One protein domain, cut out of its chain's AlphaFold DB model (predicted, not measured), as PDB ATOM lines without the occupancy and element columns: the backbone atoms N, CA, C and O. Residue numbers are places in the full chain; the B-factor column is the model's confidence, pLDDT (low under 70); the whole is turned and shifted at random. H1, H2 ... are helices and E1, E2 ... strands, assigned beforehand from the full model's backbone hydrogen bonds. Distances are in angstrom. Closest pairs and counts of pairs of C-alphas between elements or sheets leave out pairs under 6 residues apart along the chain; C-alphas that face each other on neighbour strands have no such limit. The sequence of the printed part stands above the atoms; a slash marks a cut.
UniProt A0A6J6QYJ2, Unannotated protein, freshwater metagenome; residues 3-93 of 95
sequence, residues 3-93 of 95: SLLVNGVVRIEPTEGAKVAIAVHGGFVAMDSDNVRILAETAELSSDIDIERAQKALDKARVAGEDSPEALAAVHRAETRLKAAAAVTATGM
ATOM      1  N   SER A   3     104.405 171.162 124.576       95.81
ATOM      2  CA  SER A   3     103.554 170.617 125.636       95.81
ATOM      3  C   SER A   3     104.376 170.177 126.845       95.81
ATOM      4  O   SER A   3     105.578 169.921 126.736       95.81
ATOM      5  N   LEU A   4     103.707 170.067 127.993       95.88
ATOM      6  CA  LEU A   4     104.265 169.478 129.206       95.88
ATOM      7  C   LEU A   4     104.336 167.956 129.083       95.88
ATOM      8  O   LEU A   4     103.447 167.323 128.506       95.88
ATOM      9  N   LEU A   5     105.387 167.385 129.661       92.69
ATOM     10  CA  LEU A   5     105.578 165.952 129.796       92.69
ATOM     11  C   LEU A   5     105.274 165.547 131.239       92.69
ATOM     12  O   LEU A   5     105.825 166.101 132.186       92.69
ATOM     13  N   VAL A   6     104.387 164.572 131.403       93.00
ATOM     14  CA  VAL A   6     104.090 163.954 132.702       93.00
ATOM     15  C   VAL A   6     104.785 162.600 132.804       93.00
ATOM     16  O   VAL A   6     105.394 162.133 131.840       93.00
ATOM     17  N   ASN A   7     104.700 161.950 133.968       94.88
ATOM     18  CA  ASN A   7     105.231 160.599 134.140       94.88
ATOM     19  C   ASN A   7     104.678 159.660 133.061       94.88
ATOM     20  O   ASN A   7     103.465 159.485 132.948       94.88
ATOM     21  N   GLY A   8     105.564 159.027 132.296       95.50
ATOM     22  CA  GLY A   8     105.147 158.210 131.163       95.50
ATOM     23  C   GLY A   8     106.277 157.389 130.564       95.50
ATOM     24  O   GLY A   8     107.438 157.522 130.945       95.50
ATOM     25  N   VAL A   9     105.920 156.512 129.628       97.25
ATOM     26  CA  VAL A   9     106.889 155.725 128.861       97.25
ATOM     27  C   VAL A   9     106.974 156.306 127.459       97.25
ATOM     28  O   VAL A   9     105.986 156.289 126.723       97.25
ATOM     29  N   VAL A  10     108.157 156.782 127.080       96.38
ATOM     30  CA  VAL A  10     108.471 157.118 125.691       96.38
ATOM     31  C   VAL A  10     108.923 155.839 124.998       96.38
ATOM     32  O   VAL A  10     109.842 155.172 125.469       96.38
ATOM     33  N   ARG A  11     108.269 155.488 123.889       95.56
ATOM     34  CA  ARG A  11     108.682 154.388 123.014       95.56
ATOM     35  C   ARG A  11     109.204 154.969 121.713       95.56
ATOM     36  O   ARG A  11     108.508 155.753 121.074       95.56
ATOM     37  N   ILE A  12     110.413 154.578 121.347       94.00
ATOM     38  CA  ILE A  12     111.039 154.926 120.080       94.00
ATOM     39  C   ILE A  12     111.103 153.642 119.263       94.00
ATOM     40  O   ILE A  12     111.653 152.637 119.719       94.00
ATOM     41  N   GLU A  13     110.525 153.685 118.068       94.00
ATOM     42  CA  GLU A  13     110.605 152.616 117.078       94.00
ATOM     43  C   GLU A  13     111.448 153.127 115.906       94.00
ATOM     44  O   GLU A  13     110.925 153.822 115.034       94.00
ATOM     45  N   PRO A  14     112.767 152.875 115.915       91.31
ATOM     46  CA  PRO A  14     113.617 153.240 114.796       91.31
ATOM     47  C   PRO A  14     113.188 152.511 113.521       91.31
ATOM     48  O   PRO A  14     112.708 151.379 113.577       91.31
ATOM     49  N   THR A  15     113.430 153.123 112.361       94.81
ATOM     50  CA  THR A  15     113.288 152.431 111.067       94.81
ATOM     51  C   THR A  15     114.289 151.284 110.923       94.81
ATOM     52  O   THR A  15     114.024 150.327 110.203       94.81
ATOM     53  N   GLU A  16     115.422 151.370 111.627       91.69
ATOM     54  CA  GLU A  16     116.462 150.346 111.702       91.69
ATOM     55  C   GLU A  16     117.023 150.258 113.130       91.69
ATOM     56  O   GLU A  16     117.258 151.280 113.775       91.69
ATOM     57  N   GLY A  17     117.285 149.042 113.615       89.12
ATOM     58  CA  GLY A  17     117.816 148.796 114.959       89.12
ATOM     59  C   GLY A  17     116.753 148.403 115.989       89.12
ATOM     60  O   GLY A  17     115.620 148.061 115.653       89.12
ATOM     61  N   ALA A  18     117.148 148.381 117.263       88.88
ATOM     62  CA  ALA A  18     116.291 147.911 118.348       88.88
ATOM     63  C   ALA A  18     115.302 148.992 118.809       88.88
ATOM     64  O   ALA A  18     115.657 150.165 118.933       88.88
ATOM     65  N   LYS A  19     114.069 148.579 119.131       92.69
ATOM     66  CA  LYS A  19     113.102 149.448 119.814       92.69
ATOM     67  C   LYS A  19     113.648 149.865 121.177       92.69
ATOM     68  O   LYS A  19     114.250 149.058 121.884       92.69
ATOM     69  N   VAL A  20     113.377 151.106 121.565       93.44
ATOM     70  CA  VAL A  20     113.830 151.672 122.839       93.44
ATOM     71  C   VAL A  20     112.622 152.129 123.646       93.44
ATOM     72  O   VAL A  20     111.746 152.822 123.132       93.44
ATOM     73  N   ALA A  21     112.581 151.763 124.925       97.06
ATOM     74  CA  ALA A  21     111.626 152.304 125.886       97.06
ATOM     75  C   ALA A  21     112.362 153.092 126.971       97.06
ATOM     76  O   ALA A  21     113.397 152.642 127.469       97.06
ATOM     77  N   ILE A  22     111.816 154.252 127.333       97.38
ATOM     78  CA  ILE A  22     112.405 155.187 128.292       97.38
ATOM     79  C   ILE A  22     111.328 155.598 129.294       97.38
ATOM     80  O   ILE A  22     110.262 156.080 128.905       97.38
ATOM     81  N   ALA A  23     111.597 155.412 130.583       98.00
ATOM     82  CA  ALA A  23     110.789 155.983 131.650       98.00
ATOM     83  C   ALA A  23     111.134 157.467 131.785       98.00
ATOM     84  O   ALA A  23     112.287 157.805 132.042       98.00
ATOM     85  N   VAL A  24     110.146 158.347 131.620       97.38
ATOM     86  CA  VAL A  24     110.319 159.795 131.776       97.38
ATOM     87  C   VAL A  24     109.487 160.321 132.935       97.38
ATOM     88  O   VAL A  24     108.373 159.846 133.193       97.38
ATOM     89  N   HIS A  25     110.030 161.311 133.635       96.12
ATOM     90  CA  HIS A  25     109.362 161.998 134.735       96.12
ATOM     91  C   HIS A  25     109.518 163.506 134.554       96.12
ATOM     92  O   HIS A  25     110.628 164.019 134.679       96.12
ATOM     93  N   GLY A  26     108.417 164.195 134.248       94.12
ATOM     94  CA  GLY A  26     108.417 165.647 134.059       94.12
ATOM     95  C   GLY A  26     109.115 166.120 132.779       94.12
ATOM     96  O   GLY A  26     109.715 165.337 132.036       94.12
ATOM     97  N   GLY A  27     109.051 167.429 132.538       95.56
ATOM     98  CA  GLY A  27     109.736 168.103 131.437       95.56
ATOM     99  C   GLY A  27     108.818 168.577 130.309       95.56
ATOM    100  O   GLY A  27     107.647 168.900 130.520       95.56
ATOM    101  N   PHE A  28     109.367 168.648 129.097       96.50
ATOM    102  CA  PHE A  28     108.724 169.262 127.936       96.50
ATOM    103  C   PHE A  28     108.927 168.436 126.668       96.50
ATOM    104  O   PHE A  28     109.973 167.817 126.465       96.50
ATOM    105  N   VAL A  29     107.942 168.489 125.773       95.81
ATOM    106  CA  VAL A  29     108.052 167.976 124.406       95.81
ATOM    107  C   VAL A  29     107.762 169.086 123.408       95.81
ATOM    108  O   VAL A  29     106.730 169.757 123.479       95.81
ATOM    109  N   ALA A  30     108.683 169.276 122.471       95.75
ATOM    110  CA  ALA A  30     108.567 170.218 121.375       95.75
ATOM    111  C   ALA A  30     108.573 169.464 120.046       95.75
ATOM    112  O   ALA A  30     109.400 168.583 119.828       95.75
ATOM    113  N   MET A  31     107.666 169.837 119.153       95.19
ATOM    114  CA  MET A  31     107.575 169.286 117.807       95.19
ATOM    115  C   MET A  31     107.527 170.418 116.787       95.19
ATOM    116  O   MET A  31     106.691 171.324 116.904       95.19
ATOM    117  N   ASP A  32     108.402 170.351 115.792       94.69
ATOM    118  CA  ASP A  32     108.387 171.188 114.592       94.69
ATOM    119  C   ASP A  32     108.560 170.303 113.369       94.69
ATOM    120  O   ASP A  32     109.303 169.340 113.455       94.69
ATOM    121  N   SER A  33     107.865 170.618 112.272       92.50
ATOM    122  CA  SER A  33     107.912 169.878 111.001       92.50
ATOM    123  C   SER A  33     108.058 168.359 111.201       92.50
ATOM    124  O   SER A  33     107.083 167.710 111.573       92.50
ATOM    125  N   ASP A  34     109.282 167.838 111.058       93.94
ATOM    126  CA  ASP A  34     109.624 166.416 111.144       93.94
ATOM    127  C   ASP A  34     110.494 166.058 112.370       93.94
ATOM    128  O   ASP A  34     110.986 164.938 112.492       93.94
ATOM    129  N   ASN A  35     110.710 166.999 113.292       94.69
ATOM    130  CA  ASN A  35     111.527 166.824 114.488       94.69
ATOM    131  C   ASN A  35     110.682 166.813 115.762       94.69
ATOM    132  O   ASN A  35     109.887 167.719 116.023       94.69
ATOM    133  N   VAL A  36     110.967 165.846 116.632       95.38
ATOM    134  CA  VAL A  36     110.479 165.810 118.014       95.38
ATOM    135  C   VAL A  36     111.675 165.934 118.955       95.38
ATOM    136  O   VAL A  36     112.627 165.163 118.871       95.38
ATOM    137  N   ARG A  37     111.632 166.907 119.871       95.56
ATOM    138  CA  ARG A  37     112.621 167.099 120.939       95.56
ATOM    139  C   ARG A  37     111.946 166.898 122.286       95.56
ATOM    140  O   ARG A  37     110.943 167.545 122.579       95.56
ATOM    141  N   ILE A  38     112.513 166.019 123.104       94.94
ATOM    142  CA  ILE A  38     112.035 165.732 124.456       94.94
ATOM    143  C   ILE A  38     113.114 166.181 125.432       94.94
ATOM    144  O   ILE A  38     114.259 165.744 125.339       94.94
ATOM    145  N   LEU A  39     112.738 167.050 126.363       96.31
ATOM    146  CA  LEU A  39     113.591 167.512 127.446       96.31
ATOM    147  C   LEU A  39     112.952 167.056 128.758       96.31
ATOM    148  O   LEU A  39     112.056 167.719 129.272       96.31
ATOM    149  N   ALA A  40     113.356 165.885 129.245       96.25
ATOM    150  CA  ALA A  40     112.836 165.310 130.484       96.25
ATOM    151  C   ALA A  40     113.699 165.727 131.681       96.25
ATOM    152  O   ALA A  40     114.918 165.834 131.558       96.25
ATOM    153  N   GLU A  41     113.082 165.916 132.848       96.00
ATOM    154  CA  GLU A  41     113.832 166.162 134.093       96.00
ATOM    155  C   GLU A  41     114.552 164.894 134.558       96.00
ATOM    156  O   GLU A  41     115.656 164.938 135.095       96.00
ATOM    157  N   THR A  42     113.926 163.739 134.344       96.25
ATOM    158  CA  THR A  42     114.545 162.426 134.523       96.25
ATOM    159  C   THR A  42     114.143 161.522 133.370       96.25
ATOM    160  O   THR A  42     112.967 161.460 133.007       96.25
ATOM    161  N   ALA A  43     115.125 160.814 132.819       97.00
ATOM    162  CA  ALA A  43     114.950 159.815 131.780       97.00
ATOM    163  C   ALA A  43     115.803 158.588 132.117       97.00
ATOM    164  O   ALA A  43     117.012 158.708 132.299       97.00
ATOM    165  N   GLU A  44     115.172 157.423 132.194       97.69
ATOM    166  CA  GLU A  44     115.837 156.143 132.450       97.69
ATOM    167  C   GLU A  44     115.551 155.197 131.286       97.69
ATOM    168  O   GLU A  44     114.387 154.909 130.983       97.69
ATOM    169  N   LEU A  45     116.604 154.726 130.612       96.44
ATOM    170  CA  LEU A  45     116.466 153.685 129.599       96.44
ATOM    171  C   LEU A  45     115.968 152.407 130.265       96.44
ATOM    172  O   LEU A  45     116.419 152.042 131.344       96.44
ATOM    173  N   SER A  46     115.074 151.690 129.594       96.38
ATOM    174  CA  SER A  46     114.584 150.379 130.047       96.38
ATOM    175  C   SER A  46     115.695 149.387 130.411       96.38
ATOM    176  O   SER A  46     115.504 148.611 131.340       96.38
ATOM    177  N   SER A  47     116.849 149.441 129.734       94.25
ATOM    178  CA  SER A  47     118.036 148.627 130.040       94.25
ATOM    179  C   SER A  47     118.719 148.981 131.360       94.25
ATOM    180  O   SER A  47     119.400 148.138 131.934       94.25
ATOM    181  N   ASP A  48     118.545 150.215 131.829       96.06
ATOM    182  CA  ASP A  48     119.245 150.766 132.990       96.06
ATOM    183  C   ASP A  48     118.369 150.704 134.253       96.06
ATOM    184  O   ASP A  48     118.822 151.006 135.359       96.06
ATOM    185  N   ILE A  49     117.098 150.317 134.103       97.19
ATOM    186  CA  ILE A  49     116.140 150.217 135.202       97.19
ATOM    187  C   ILE A  49     116.398 148.940 136.003       97.19
ATOM    188  O   ILE A  49     116.160 147.825 135.540       97.19
ATOM    189  N   ASP A  50     116.775 149.119 137.266       97.19
ATOM    190  CA  ASP A  50     116.746 148.056 138.267       97.19
ATOM    191  C   ASP A  50     115.290 147.744 138.654       97.19
ATOM    192  O   ASP A  50     114.620 148.507 139.364       97.19
ATOM    193  N   ILE A  51     114.796 146.609 138.156       97.25
ATOM    194  CA  ILE A  51     113.412 146.156 138.335       97.25
ATOM    195  C   ILE A  51     113.110 145.856 139.808       97.25
ATOM    196  O   ILE A  51     112.046 146.238 140.297       97.25
ATOM    197  N   GLU A  52     114.028 145.211 140.533       97.62
ATOM    198  CA  GLU A  52     113.809 144.841 141.935       97.62
ATOM    199  C   GLU A  52     113.702 146.098 142.802       97.62
ATOM    200  O   GLU A  52     112.774 146.255 143.604       97.62
ATOM    201  N   ARG A  53     114.608 147.055 142.580       97.31
ATOM    202  CA  ARG A  53     114.566 148.356 143.248       97.31
ATOM    203  C   ARG A  53     113.282 149.118 142.924       97.31
ATOM    204  O   ARG A  53     112.693 149.710 143.833       97.31
ATOM    205  N   ALA A  54     112.851 149.129 141.662       97.38
ATOM    206  CA  ALA A  54     111.622 149.802 141.248       97.38
ATOM    207  C   ALA A  54     110.377 149.168 141.892       97.38
ATOM    208  O   ALA A  54     109.509 149.897 142.377       97.38
ATOM    209  N   GLN A  55     110.321 147.836 141.985       98.06
ATOM    210  CA  GLN A  55     109.236 147.121 142.658       98.06
ATOM    211  C   GLN A  55     109.193 147.447 144.154       98.06
ATOM    212  O   GLN A  55     108.154 147.847 144.675       98.06
ATOM    213  N   LYS A  56     110.341 147.396 144.837       97.88
ATOM    214  CA  LYS A  56     110.430 147.758 146.257       97.88
ATOM    215  C   LYS A  56     110.010 149.206 146.517       97.88
ATOM    216  O   LYS A  56     109.404 149.504 147.548       97.88
ATOM    217  N   ALA A  57     110.341 150.121 145.604       96.19
ATOM    218  CA  ALA A  57     109.912 151.513 145.690       96.19
ATOM    219  C   ALA A  57     108.389 151.652 145.545       96.19
ATOM    220  O   ALA A  57     107.790 152.414 146.304       96.19
ATOM    221  N   LEU A  58     107.773 150.900 144.626       97.25
ATOM    222  CA  LEU A  58     106.320 150.861 144.456       97.25
ATOM    223  C   LEU A  58     105.623 150.338 145.715       97.25
ATOM    224  O   LEU A  58     104.709 150.986 146.221       97.25
ATOM    225  N   ASP A  59     106.086 149.211 146.253       96.81
ATOM    226  CA  ASP A  59     105.491 148.595 147.442       96.81
ATOM    227  C   ASP A  59     105.588 149.532 148.650       96.81
ATOM    228  O   ASP A  59     104.604 149.760 149.354       96.81
ATOM    229  N   LYS A  60     106.756 150.159 148.853       95.00
ATOM    230  CA  LYS A  60     106.948 151.157 149.913       95.00
ATOM    231  C   LYS A  60     106.010 152.355 149.745       95.00
ATOM    232  O   LYS A  60     105.472 152.832 150.741       95.00
ATOM    233  N   ALA A  61     105.842 152.852 148.519       93.88
ATOM    234  CA  ALA A  61     104.981 153.997 148.244       93.88
ATOM    235  C   ALA A  61     103.502 153.670 148.507       93.88
ATOM    236  O   ALA A  61     102.820 154.459 149.147       93.88
ATOM    237  N   ARG A  62     103.039 152.475 148.119       93.31
ATOM    238  CA  ARG A  62     101.668 152.012 148.395       93.31
ATOM    239  C   ARG A  62     101.399 151.825 149.886       93.31
ATOM    240  O   ARG A  62     100.345 152.220 150.371       93.31
ATOM    241  N   VAL A  63     102.356 151.265 150.632       93.31
ATOM    242  CA  VAL A  63     102.237 151.103 152.095       93.31
ATOM    243  C   VAL A  63     102.190 152.452 152.815       93.31
ATOM    244  O   VAL A  63     101.502 152.581 153.822       93.31
ATOM    245  N   ALA A  64     102.904 153.459 152.307       88.62
ATOM    246  CA  ALA A  64     102.889 154.806 152.872       88.62
ATOM    247  C   ALA A  64     101.546 155.543 152.683       88.62
ATOM    248  O   ALA A  64     101.354 156.588 153.303       88.62
ATOM    249  N   GLY A  65     100.631 154.995 151.876       84.94
ATOM    250  CA  GLY A  65      99.356 155.615 151.527       84.94
ATOM    251  C   GLY A  65      99.486 156.581 150.351       84.94
ATOM    252  O   GLY A  65     100.542 157.155 150.113       84.94
ATOM    253  N   GLU A  66      98.400 156.764 149.606       90.06
ATOM    254  CA  GLU A  66      98.339 157.590 148.389       90.06
ATOM    255  C   GLU A  66      97.600 158.920 148.633       90.06
ATOM    256  O   GLU A  66      97.109 159.574 147.717       90.06
ATOM    257  N   ASP A  67      97.547 159.345 149.894       91.25
ATOM    258  CA  ASP A  67      96.701 160.454 150.345       91.25
ATOM    259  C   ASP A  67      97.340 161.836 150.123       91.25
ATOM    260  O   ASP A  67      96.740 162.867 150.427       91.25
ATOM    261  N   SER A  68      98.570 161.872 149.598       92.75
ATOM    262  CA  SER A  68      99.295 163.103 149.273       92.75
ATOM    263  C   SER A  68      99.752 163.126 147.812       92.75
ATOM    264  O   SER A  68     100.069 162.072 147.246       92.75
ATOM    265  N   PRO A  69      99.857 164.321 147.197       91.81
ATOM    266  CA  PRO A  69     100.430 164.471 145.862       91.81
ATOM    267  C   PRO A  69     101.828 163.851 145.734       91.81
ATOM    268  O   PRO A  69     102.145 163.234 144.718       91.81
ATOM    269  N   GLU A  70     102.659 163.965 146.770       89.62
ATOM    270  CA  GLU A  70     104.017 163.422 146.795       89.62
ATOM    271  C   GLU A  70     104.022 161.891 146.790       89.62
ATOM    272  O   GLU A  70     104.838 161.279 146.087       89.62
ATOM    273  N   ALA A  71     103.111 161.267 147.541       90.50
ATOM    274  CA  ALA A  71     102.994 159.816 147.582       90.50
ATOM    275  C   ALA A  71     102.464 159.252 146.256       90.50
ATOM    276  O   ALA A  71     103.074 158.337 145.697       90.50
ATOM    277  N   LEU A  72     101.426 159.871 145.683       93.12
ATOM    278  CA  LEU A  72     100.935 159.542 144.340       93.12
ATOM    279  C   LEU A  72     102.038 159.689 143.287       93.12
ATOM    280  O   LEU A  72     102.223 158.821 142.431       93.12
ATOM    281  N   ALA A  73     102.834 160.758 143.365       92.75
ATOM    282  CA  ALA A  73     103.961 160.953 142.465       92.75
ATOM    283  C   ALA A  73     105.019 159.846 142.616       92.75
ATOM    284  O   ALA A  73     105.588 159.411 141.613       92.75
ATOM    285  N   ALA A  74     105.283 159.368 143.836       94.69
ATOM    286  CA  ALA A  74     106.202 158.256 144.074       94.69
ATOM    287  C   ALA A  74     105.692 156.940 143.465       94.69
ATOM    288  O   ALA A  74     106.466 156.263 142.783       94.69
ATOM    289  N   VAL A  75     104.401 156.631 143.634       96.56
ATOM    290  CA  VAL A  75     103.743 155.478 142.998       96.56
ATOM    291  C   VAL A  75     103.867 155.570 141.478       96.56
ATOM    292  O   VAL A  75     104.441 154.678 140.853       96.56
ATOM    293  N   HIS A  76     103.442 156.685 140.880       96.00
ATOM    294  CA  HIS A  76     103.498 156.874 139.430       96.00
ATOM    295  C   HIS A  76     104.919 156.746 138.870       96.00
ATOM    296  O   HIS A  76     105.118 156.143 137.816       96.00
ATOM    297  N   ARG A  77     105.929 157.280 139.568       96.25
ATOM    298  CA  ARG A  77     107.328 157.148 139.144       96.25
ATOM    299  C   ARG A  77     107.799 155.692 139.158       96.25
ATOM    300  O   ARG A  77     108.480 155.272 138.223       96.25
ATOM    301  N   ALA A  78     107.467 154.931 140.201       97.69
ATOM    302  CA  ALA A  78     107.844 153.524 140.301       97.69
ATOM    303  C   ALA A  78     107.133 152.676 139.233       97.69
ATOM    304  O   ALA A  78     107.779 151.907 138.521       97.69
ATOM    305  N   GLU A  79     105.832 152.891 139.027       97.50
ATOM    306  CA  GLU A  79     105.077 152.200 137.981       97.50
ATOM    307  C   GLU A  79     105.589 152.508 136.576       97.50
ATOM    308  O   GLU A  79     105.687 151.606 135.748       97.50
ATOM    309  N   THR A  80     105.922 153.765 136.284       98.12
ATOM    310  CA  THR A  80     106.458 154.149 134.974       98.12
ATOM    311  C   THR A  80     107.778 153.439 134.675       98.12
ATOM    312  O   THR A  80     107.957 152.969 133.552       98.12
ATOM    313  N   ARG A  81     108.667 153.282 135.670       97.94
ATOM    314  CA  ARG A  81     109.896 152.487 135.509       97.94
ATOM    315  C   ARG A  81     109.588 151.034 135.151       97.94
ATOM    316  O   ARG A  81     110.098 150.525 134.157       97.94
ATOM    317  N   LEU A  82     108.699 150.391 135.907       97.88
ATOM    318  CA  LEU A  82     108.309 148.999 135.661       97.88
ATOM    319  C   LEU A  82     107.649 148.823 134.282       97.88
ATOM    320  O   LEU A  82     107.964 147.882 133.555       97.88
ATOM    321  N   LYS A  83     106.783 149.763 133.879       97.31
ATOM    322  CA  LYS A  83     106.148 149.778 132.549       97.31
ATOM    323  C   LYS A  83     107.181 149.922 131.426       97.31
ATOM    324  O   LYS A  83     107.041 149.262 130.398       97.31
ATOM    325  N   ALA A  84     108.201 150.766 131.600       97.06
ATOM    326  CA  ALA A  84     109.273 150.926 130.619       97.06
ATOM    327  C   ALA A  84     110.131 149.658 130.501       97.06
ATOM    328  O   ALA A  84     110.369 149.201 129.385       97.06
ATOM    329  N   ALA A  85     110.521 149.055 131.627       95.81
ATOM    330  CA  ALA A  85     111.277 147.801 131.644       95.81
ATOM    331  C   ALA A  85     110.512 146.661 130.940       95.81
ATOM    332  O   ALA A  85     111.070 145.951 130.105       95.81
ATOM    333  N   ALA A  86     109.204 146.538 131.188       93.75
ATOM    334  CA  ALA A  86     108.367 145.513 130.559       93.75
ATOM    335  C   ALA A  86     108.135 145.731 129.049       93.75
ATOM    336  O   ALA A  86     107.895 144.771 128.313       93.75
ATOM    337  N   ALA A  87     108.196 146.978 128.567       87.75
ATOM    338  CA  ALA A  87     107.921 147.308 127.168       87.75
ATOM    339  C   ALA A  87     108.936 146.690 126.187       87.75
ATOM    340  O   ALA A  87     108.578 146.396 125.045       87.75
ATOM    341  N   VAL A  88     110.175 146.456 126.625       70.25
ATOM    342  CA  VAL A  88     111.195 145.797 125.795       70.25
ATOM    343  C   VAL A  88     111.007 144.279 125.794       70.25
ATOM    344  O   VAL A  88     111.077 143.661 124.733       70.25
ATOM    345  N   THR A  89     110.646 143.679 126.933       60.47
ATOM    346  CA  THR A  89     110.422 142.226 127.057       60.47
ATOM    347  C   THR A  89     109.286 141.720 126.161       60.47
ATOM    348  O   THR A  89     109.421 140.677 125.526       60.47
ATOM    349  N   ALA A  90     108.189 142.476 126.032       56.50
ATOM    350  CA  ALA A  90     107.052 142.096 125.181       56.50
ATOM    351  C   ALA A  90     107.362 142.143 123.669       56.50
ATOM    352  O   ALA A  90     106.714 141.463 122.870       56.50
ATOM    353  N   THR A  91     108.365 142.924 123.263       53.00
ATOM    354  CA  THR A  91     108.763 143.048 121.852       53.00
ATOM    355  C   THR A  91     109.555 141.821 121.377       53.00
ATOM    356  O   THR A  91     109.499 141.480 120.201       53.00
ATOM    357  N   GLY A  92     110.213 141.089 122.287       46.47
ATOM    358  CA  GLY A  92     110.914 139.836 121.974       46.47
ATOM    359  C   GLY A  92     110.006 138.619 121.742       46.47
ATOM    360  O   GLY A  92     110.502 137.565 121.366       46.47
ATOM    361  N   MET A  93     108.689 138.742 121.956       45.38
ATOM    362  CA  MET A  93     107.719 137.641 121.809       45.38
ATOM    363  C   MET A  93     107.007 137.600 120.441       45.38
ATOM    364  O   MET A  93     106.103 136.790 120.259       45.38
TER     365      MET A  93
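What this domain is: This is residues 3 to 93 of the 95 residues of the protein "Unannotated protein" of freshwater metagenome (UniProt A0A6J6QYJ2). A three-stranded sheet, E1, E2 and E3, is folded into an open V by sharp bends in E2 and E3, and the long helix H2 packs on the outside of the bend, mainly on E2. The shorter helix H1 folds against H2 on the side away from the sheet, a helical hairpin at one end of a flat body, while the arms of the V reach toward the other end. The printed part has 91 residues with three named strands and then two named helices, in the order E1, E2, E3, H1, H2; the sheet's order is E1 - E2 - E3, antiparallel throughout, and the class is mixed, helices and strands. The whole is only just compact, close to loose, with a radius of gyration of the C-alphas of 14.4 A, and spans 44 by 33 by 17 A.

How they stand to each other: Residues 3 to 4 pair antiparallel with residues 28 to 29 of E2, residues 20 to 32. E1, residues 8 to 12, is an edge strand and forms a hairpin with E2; N 10 and O 22 are 2.9 A apart, within hydrogen-bond range. E2, the inner strand, bends by 117 degrees at residue 23. E3, residues 35 to 45, is the other edge strand, bends by 106 degrees at residue 42 and forms a hairpin with E2, with N 30 and O 37 at 2.8 A and N 23 and O 44 at 2.9 A. The three strands make a meander, each the antiparallel neighbour of the one before, and the sheet is strongly twisted. H1, residues 51 to 63, is not on the sheet and is apart from E1 and E2. H2, residues 69 to 93, is on the sheet, in two layers, a helix on one face of a sheet, at a height over the sheet of 8.6 A. It lies over E2 and runs slantwise to the strands, at 58 degrees to E2 on the local plane, only just short of across. The closest C-alphas of E2 and H2, those of Ala 23 and Arg 81, are 5.3 A apart. H1 and H2 touch, closest at the C-alphas of Leu 58 and Ala 78, 5.2 A apart, and form a helical hairpin. They run opposite ways at a shallow tilt of 34 degrees, only just short of steep. Every O i to N i+4 pair is within hydrogen-bond range in H1, and 16 of 21 are in H2.

Where its parts are: E1 begins at C-alpha 8, (105.147, 158.210, 131.163), and is 13.0 A long from first to last C-alpha. E2 is 21.9 A long, E3 20.6 A and H1 18.4 A. H2 is 36.8 A long and ends at C-alpha 93, (107.719, 137.641, 121.809).

The domain as a whole: The two C-alphas farthest apart, those of Ser 33 and Val 63, are 45.5 A apart. The printed part has no cut. The link from E1 to E2 is short and the other three are tight. The mean pLDDT of the printed part is 92.3, and residues 89 to 93 are under 70.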